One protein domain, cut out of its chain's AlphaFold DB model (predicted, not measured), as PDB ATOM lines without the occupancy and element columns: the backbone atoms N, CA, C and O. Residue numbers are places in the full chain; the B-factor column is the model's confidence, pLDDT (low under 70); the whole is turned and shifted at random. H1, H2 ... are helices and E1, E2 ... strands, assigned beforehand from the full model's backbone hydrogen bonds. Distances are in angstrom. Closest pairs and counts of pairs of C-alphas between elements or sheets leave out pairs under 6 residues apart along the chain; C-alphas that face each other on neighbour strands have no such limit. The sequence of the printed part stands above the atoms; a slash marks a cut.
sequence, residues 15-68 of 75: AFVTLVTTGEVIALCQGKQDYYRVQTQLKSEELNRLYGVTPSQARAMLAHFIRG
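AT A GLANCE: This is residues 15 to 68 of the 75 residues of an uncharacterized protein of Betaproteobacteria bacterium SG8_41 (UniProt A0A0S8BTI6). A small antiparallel sheet, E1 E2 E3, has a helix over each face: the longer H2 crosses the strands on one face, and the short H1 runs along E1 on the other. The strands form a meander, each the antiparallel neighbour of the one before; with the helices they make three layers. The printed part has 54 residues, with three named strands, then two named helices, class mixed; it is compact, radius of gyration of the C-alphas 10.3 A, spans 28 by 23 by 16 A.

IN THESE COORDINATES: E1, residues 15 to 18, begins at C-alpha 15 (5.335, -30.959, -22.361). E2 is residues 25 to 29, 13.2 A; E3 35 to 37; H1 44 to 50. H2, residues 55 to 68, 19.9 A, ends at C-alpha 68 (13.041, -41.387, -30.698).

HOW THE PARTS SIT: In hairpin E1 and E2, N 17 and O 26 are 2.9 A apart; in hairpin E2 and E3, N 27 and O 36, 2.8 A. H2's height over the sheet is 8.5 A; its closest C-alphas to E1 are Ala 58 and Ala 15, 5.3 A. H1's height is 7.3 A, on the opposite face; Ser 44 and Phe 16 are its closest C-alphas to E1, 5.0 A. H2, with residues 55 to 58 alone, and H1 only just touch, with 3 pairs of C-alphas within 8 A, only at the corner. In H1 and H2 every O i to N i+4 pair is within hydrogen-bond range.

THE WHOLE: The farthest C-alphas, Gln 41 and Arg 67, are 28.5 A apart. The printed part has no cut and no long link; no printed residue is under 70.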
ATOM      1  N   ALA A  15       6.756 -30.676 -22.209       92.94
ATOM      2  CA  ALA A  15       5.335 -30.959 -22.361       92.94
ATOM      3  C   ALA A  15       4.915 -32.027 -21.359       92.94
ATOM      4  O   ALA A  15       5.671 -32.953 -21.062       92.94
ATOM      5  N   PHE A  16       3.692 -31.911 -20.865       93.44
ATOM      6  CA  PHE A  16       3.118 -32.833 -19.901       93.44
ATOM      7  C   PHE A  16       2.117 -33.745 -20.590       93.44
ATOM      8  O   PHE A  16       1.316 -33.315 -21.425       93.44
ATOM      9  N   VAL A  17       2.135 -35.019 -20.224       91.38
ATOM     10  CA  VAL A  17       1.254 -36.032 -20.802       91.38
ATOM     11  C   VAL A  17       0.769 -36.956 -19.708       91.38
ATOM     12  O   VAL A  17       1.517 -37.277 -18.792       91.38
ATOM     13  N   THR A  18      -0.482 -37.385 -19.807       91.38
ATOM     14  CA  THR A  18      -1.029 -38.393 -18.901       91.38
ATOM     15  C   THR A  18      -0.812 -39.773 -19.514       91.38
ATOM     16  O   THR A  18      -1.223 -40.022 -20.648       91.38
ATOM     17  N   LEU A  19      -0.157 -40.668 -18.777       86.38
ATOM     18  CA  LEU A  19      -0.028 -42.075 -19.135       86.38
ATOM     19  C   LEU A  19      -1.402 -42.732 -19.051       86.38
ATOM     20  O   LEU A  19      -2.001 -42.804 -17.985       86.38
ATOM     21  N   VAL A  20      -1.892 -43.252 -20.173       82.38
ATOM     22  CA  VAL A  20      -3.210 -43.906 -20.236       82.38
ATOM     23  C   VAL A  20      -3.263 -45.188 -19.399       82.38
ATOM     24  O   VAL A  20      -4.327 -45.580 -18.939       82.38
ATOM     25  N   THR A  21      -2.113 -45.835 -19.194       83.12
ATOM     26  CA  THR A  21      -1.988 -47.096 -18.455       83.12
ATOM     27  C   THR A  21      -2.067 -46.922 -16.945       83.12
ATOM     28  O   THR A  21      -2.606 -47.788 -16.266       83.12
ATOM     29  N   THR A  22      -1.527 -45.826 -16.409       84.88
ATOM     30  CA  THR A  22      -1.418 -45.611 -14.956       84.88
ATOM     31  C   THR A  22      -2.135 -44.361 -14.462       84.88
ATOM     32  O   THR A  22      -2.259 -44.157 -13.258       84.88
ATOM     33  N   GLY A  23      -2.613 -43.507 -15.370       86.25
ATOM     34  CA  GLY A  23      -3.201 -42.208 -15.044       86.25
ATOM     35  C   GLY A  23      -2.185 -41.173 -14.552       86.25
ATOM     36  O   GLY A  23      -2.570 -40.085 -14.134       86.25
ATOM     37  N   GLU A  24      -0.891 -41.490 -14.580       90.06
ATOM     38  CA  GLU A  24       0.156 -40.613 -14.067       90.06
ATOM     39  C   GLU A  24       0.508 -39.507 -15.055       90.06
ATOM     40  O   GLU A  24       0.612 -39.742 -16.258       90.06
ATOM     41  N   VAL A  25       0.788 -38.308 -14.543       92.75
ATOM     42  CA  VAL A  25       1.340 -37.233 -15.364       92.75
ATOM     43  C   VAL A  25       2.855 -37.372 -15.443       92.75
ATOM     44  O   VAL A  25       3.552 -37.434 -14.430       92.75
ATOM     45  N   ILE A  26       3.369 -37.379 -16.667       92.12
ATOM     46  CA  ILE A  26       4.795 -37.352 -16.963       92.12
ATOM     47  C   ILE A  26       5.164 -36.067 -17.697       92.12
ATOM     48  O   ILE A  26       4.403 -35.561 -18.521       92.12
ATOM     49  N   ALA A  27       6.350 -35.553 -17.401       92.12
ATOM     50  CA  ALA A  27       7.004 -34.494 -18.141       92.12
ATOM     51  C   ALA A  27       7.946 -35.117 -19.170       92.12
ATOM     52  O   ALA A  27       8.851 -35.883 -18.829       92.12
ATOM     53  N   LEU A  28       7.733 -34.760 -20.426       91.19
ATOM     54  CA  LEU A  28       8.673 -34.974 -21.509       91.19
ATOM     55  C   LEU A  28       9.525 -33.712 -21.634       91.19
ATOM     56  O   LEU A  28       8.997 -32.609 -21.496       91.19
ATOM     57  N   CYS A  29      10.815 -33.856 -21.931       89.38
ATOM     58  CA  CYS A  29      11.695 -32.727 -22.237       89.38
ATOM     59  C   CYS A  29      12.251 -32.874 -23.653       89.38
ATOM     60  O   CYS A  29      12.662 -33.963 -24.057       89.38
ATOM     61  N   GLN A  30      12.299 -31.777 -24.406       84.25
ATOM     62  CA  GLN A  30      12.910 -31.771 -25.730       84.25
ATOM     63  C   GLN A  30      14.394 -32.158 -25.630       84.25
ATOM     64  O   GLN A  30      15.117 -31.671 -24.763       84.25
ATOM     65  N   GLY A  31      14.847 -33.057 -26.507       80.94
ATOM     66  CA  GLY A  31      16.234 -33.536 -26.524       80.94
ATOM     67  C   GLY A  31      16.578 -34.572 -25.446       80.94
ATOM     68  O   GLY A  31      17.703 -35.063 -25.434       80.94
ATOM     69  N   LYS A  32      15.631 -34.949 -24.574       80.50
ATOM     70  CA  LYS A  32      15.792 -36.057 -23.621       80.50
ATOM     71  C   LYS A  32      14.907 -37.240 -24.016       80.50
ATOM     72  O   LYS A  32      13.754 -37.065 -24.397       80.50
ATOM     73  N   GLN A  33      15.451 -38.453 -23.908       78.12
ATOM     74  CA  GLN A  33      14.697 -39.706 -24.099       78.12
ATOM     75  C   GLN A  33      14.055 -40.225 -22.801       78.12
ATOM     76  O   GLN A  33      13.240 -41.159 -22.826       78.12
ATOM     77  N   ASP A  34      14.395 -39.602 -21.678       84.81
ATOM     78  CA  ASP A  34      13.790 -39.855 -20.382       84.81
ATOM     79  C   ASP A  34      12.535 -39.009 -20.189       84.81
ATOM     80  O   ASP A  34      12.415 -37.892 -20.699       84.81
ATOM     81  N   TYR A  35      11.606 -39.562 -19.421       88.69
ATOM     82  CA  TYR A  35      10.460 -38.839 -18.902       88.69
ATOM     83  C   TYR A  35      10.572 -38.763 -17.384       88.69
ATOM     84  O   TYR A  35      11.102 -39.669 -16.740       88.69
ATOM     85  N   TYR A  36      10.036 -37.695 -16.806       89.69
ATOM     86  CA  TYR A  36       9.986 -37.526 -15.359       89.69
ATOM     87  C   TYR A  36       8.547 -37.648 -14.887       89.69
ATOM     88  O   TYR A  36       7.654 -37.023 -15.451       89.69
ATOM     89  N   ARG A  37       8.304 -38.443 -13.845       90.31
ATOM     90  CA  ARG A  37       6.985 -38.507 -13.212       90.31
ATOM     91  C   ARG A  37       6.756 -37.221 -12.429       90.31
ATOM     92  O   ARG A  37       7.564 -36.859 -11.577       90.31
ATOM     93  N   VAL A  38       5.655 -36.541 -12.711       89.56
ATOM     94  CA  VAL A  38       5.272 -35.311 -12.024       89.56
ATOM     95  C   VAL A  38       4.252 -35.683 -10.961       89.56
ATOM     96  O   VAL A  38       3.133 -36.084 -11.276       89.56
ATOM     97  N   GLN A  39       4.634 -35.574  -9.689       86.94
ATOM     98  CA  GLN A  39       3.679 -35.707  -8.593       86.94
ATOM     99  C   GLN A  39       2.833 -34.439  -8.525       86.94
ATOM    100  O   GLN A  39       3.232 -33.432  -7.949       86.94
ATOM    101  N   THR A  40       1.671 -34.478  -9.169       84.75
ATOM    102  CA  THR A  40       0.719 -33.371  -9.182       84.75
ATOM    103  C   THR A  40      -0.712 -33.886  -9.091       84.75
ATOM    104  O   THR A  40      -1.011 -35.003  -9.508       84.75
ATOM    105  N   GLN A  41      -1.598 -33.053  -8.550       85.94
ATOM    106  CA  GLN A  41      -3.049 -33.249  -8.627       85.94
ATOM    107  C   GLN A  41      -3.640 -32.646  -9.913       85.94
ATOM    108  O   GLN A  41      -4.804 -32.876 -10.235       85.94
ATOM    109  N   LEU A  42      -2.848 -31.862 -10.653       86.88
ATOM    110  CA  LEU A  42      -3.269 -31.221 -11.892       86.88
ATOM    111  C   LEU A  42      -3.196 -32.197 -13.066       86.88
ATOM    112  O   LEU A  42      -2.265 -32.990 -13.189       86.88
ATOM    113  N   LYS A  43      -4.162 -32.089 -13.981       89.56
ATOM    114  CA  LYS A  43      -4.135 -32.832 -15.244       89.56
ATOM    115  C   LYS A  43      -3.016 -32.312 -16.145       89.56
ATOM    116  O   LYS A  43      -2.676 -31.129 -16.110       89.56
ATOM    117  N   SER A  44      -2.506 -33.176 -17.024       90.62
ATOM    118  CA  SER A  44      -1.478 -32.796 -18.002       90.62
ATOM    119  C   SER A  44      -1.889 -31.607 -18.877       90.62
ATOM    120  O   SER A  44      -1.049 -30.798 -19.247       90.62
ATOM    121  N   GLU A  45      -3.178 -31.477 -19.197       89.94
ATOM    122  CA  GLU A  45      -3.720 -30.354 -19.973       89.94
ATOM    123  C   GLU A  45      -3.606 -29.022 -19.226       89.94
ATOM    124  O   GLU A  45      -3.221 -28.019 -19.820       89.94
ATOM    125  N   GLU A  46      -3.896 -29.024 -17.924       91.25
ATOM    126  CA  GLU A  46      -3.815 -27.838 -17.072       91.25
ATOM    127  C   GLU A  46      -2.356 -27.399 -16.911       91.25
ATOM    128  O   GLU A  46      -2.033 -26.228 -17.084       91.25
ATOM    129  N   LEU A  47      -1.451 -28.360 -16.687       91.62
ATOM    130  CA  LEU A  47      -0.012 -28.100 -16.670       91.62
ATOM    131  C   LEU A  47       0.480 -27.560 -18.012       91.62
ATOM    132  O   LEU A  47       1.185 -26.561 -18.046       91.62
ATOM    133  N   ASN A  48       0.069 -28.150 -19.132       92.12
ATOM    134  CA  ASN A  48       0.434 -27.621 -20.443       92.12
ATOM    135  C   ASN A  48      -0.039 -26.171 -20.618       92.12
ATOM    136  O   ASN A  48       0.757 -25.337 -21.041       92.12
ATOM    137  N   ARG A  49      -1.271 -25.830 -20.211       90.94
ATOM    138  CA  ARG A  49      -1.753 -24.439 -20.249       90.94
ATOM    139  C   ARG A  49      -0.904 -23.502 -19.390       90.94
ATOM    140  O   ARG A  49      -0.554 -22.428 -19.868       90.94
ATOM    141  N   LEU A  50      -0.543 -23.906 -18.169       91.00
ATOM    142  CA  LEU A  50       0.303 -23.105 -17.270       91.00
ATOM    143  C   LEU A  50       1.682 -22.810 -17.873       91.00
ATOM    144  O   LEU A  50       2.230 -21.733 -17.661       91.00
ATOM    145  N   TYR A  51       2.221 -23.746 -18.652       87.62
ATOM    146  CA  TYR A  51       3.508 -23.605 -19.337       87.62
ATOM    147  C   TYR A  51       3.381 -23.019 -20.756       87.62
ATOM    148  O   TYR A  51       4.363 -22.989 -21.497       87.62
ATOM    149  N   GLY A  52       2.189 -22.561 -21.163       89.69
ATOM    150  CA  GLY A  52       1.948 -21.997 -22.497       89.69
ATOM    151  C   GLY A  52       2.029 -23.018 -23.639       89.69
ATOM    152  O   GLY A  52       2.172 -22.646 -24.802       89.69
ATOM    153  N   VAL A  53       1.946 -24.310 -23.322       90.19
ATOM    154  CA  VAL A  53       2.003 -25.416 -24.276       90.19
ATOM    155  C   VAL A  53       0.606 -25.711 -24.801       90.19
ATOM    156  O   VAL A  53      -0.318 -26.047 -24.058       90.19
ATOM    157  N   THR A  54       0.449 -25.638 -26.120       89.12
ATOM    158  CA  THR A  54      -0.814 -25.999 -26.770       89.12
ATOM    159  C   THR A  54      -0.988 -27.524 -26.867       89.12
ATOM    160  O   THR A  54       0.002 -28.260 -26.947       89.12
ATOM    161  N   PRO A  55      -2.230 -28.040 -26.952       85.75
ATOM    162  CA  PRO A  55      -2.477 -29.473 -27.139       85.75
ATOM    163  C   PRO A  55      -1.767 -30.054 -28.372       85.75
ATOM    164  O   PRO A  55      -1.255 -31.174 -28.336       85.75
ATOM    165  N   SER A  56      -1.694 -29.280 -29.459       87.75
ATOM    166  CA  SER A  56      -1.000 -29.662 -30.693       87.75
ATOM    167  C   SER A  56       0.508 -29.813 -30.481       87.75
ATOM    168  O   SER A  56       1.104 -30.771 -30.971       87.75
ATOM    169  N   GLN A  57       1.122 -28.916 -29.706       88.38
ATOM    170  CA  GLN A  57       2.541 -28.986 -29.352       88.38
ATOM    171  C   GLN A  57       2.850 -30.165 -28.427       88.38
ATOM    172  O   GLN A  57       3.811 -30.892 -28.674       88.38
ATOM    173  N   ALA A  58       2.014 -30.410 -27.414       88.12
ATOM    174  CA  ALA A  58       2.163 -31.569 -26.533       88.12
ATOM    175  C   ALA A  58       2.081 -32.891 -27.318       88.12
ATOM    176  O   ALA A  58       2.893 -33.794 -27.115       88.12
ATOM    177  N   ARG A  59       1.153 -32.985 -28.280       87.50
ATOM    178  CA  ARG A  59       1.038 -34.134 -29.194       87.50
ATOM    179  C   ARG A  59       2.253 -34.291 -30.103       87.50
ATOM    180  O   ARG A  59       2.754 -35.404 -30.241       87.50
ATOM    181  N   ALA A  60       2.738 -33.204 -30.703       87.81
ATOM    182  CA  ALA A  60       3.936 -33.234 -31.541       87.81
ATOM    183  C   ALA A  60       5.163 -33.712 -30.746       87.81
ATOM    184  O   ALA A  60       5.961 -34.506 -31.240       87.81
ATOM    185  N   MET A  61       5.271 -33.284 -29.490       88.38
ATOM    186  CA  MET A  61       6.344 -33.684 -28.590       88.38
ATOM    187  C   MET A  61       6.254 -35.148 -28.165       88.38
ATOM    188  O   MET A  61       7.262 -35.850 -28.193       88.38
ATOM    189  N   LEU A  62       5.052 -35.640 -27.858       86.75
ATOM    190  CA  LEU A  62       4.822 -37.061 -27.609       86.75
ATOM    191  C   LEU A  62       5.186 -37.911 -28.836       86.75
ATOM    192  O   LEU A  62       5.881 -38.915 -28.705       86.75
ATOM    193  N   ALA A  63       4.766 -37.498 -30.035       85.81
ATOM    194  CA  ALA A  63       5.093 -38.201 -31.274       85.81
ATOM    195  C   ALA A  63       6.610 -38.238 -31.528       85.81
ATOM    196  O   ALA A  63       7.154 -39.280 -31.895       85.81
ATOM    197  N   HIS A  64       7.303 -37.122 -31.282       84.44
ATOM    198  CA  HIS A  64       8.759 -37.051 -31.377       84.44
ATOM    199  C   HIS A  64       9.446 -37.984 -30.369       84.44
ATOM    200  O   HIS A  64      10.357 -38.724 -30.735       84.44
ATOM    201  N   PHE A  65       8.968 -38.001 -29.124       84.31
ATOM    202  CA  PHE A  65       9.479 -38.863 -28.061       84.31
ATOM    203  C   PHE A  65       9.313 -40.357 -28.378       84.31
ATOM    204  O   PHE A  65      10.264 -41.126 -28.248       84.31
ATOM    205  N   ILE A  66       8.130 -40.768 -28.853       83.69
ATOM    206  CA  ILE A  66       7.857 -42.157 -29.257       83.69
ATOM    207  C   ILE A  66       8.765 -42.556 -30.423       83.69
ATOM    208  O   ILE A  66       9.412 -43.602 -30.371       83.69
ATOM    209  N   ARG A  67       8.880 -41.703 -31.449       79.44
ATOM    210  CA  ARG A  67       9.750 -41.959 -32.604       79.44
ATOM    211  C   ARG A  67      11.217 -42.109 -32.195       79.44
ATOM    212  O   ARG A  67      11.888 -43.006 -32.689       79.44
ATOM    213  N   GLY A  68      11.687 -41.294 -31.248       70.94
ATOM    214  CA  GLY A  68      13.041 -41.387 -30.698       70.94
ATOM    215  C   GLY A  68      13.338 -42.695 -29.954       70.94
ATOM    216  O   GLY A  68      14.501 -43.078 -29.878       70.94
TER     217      GLY A  68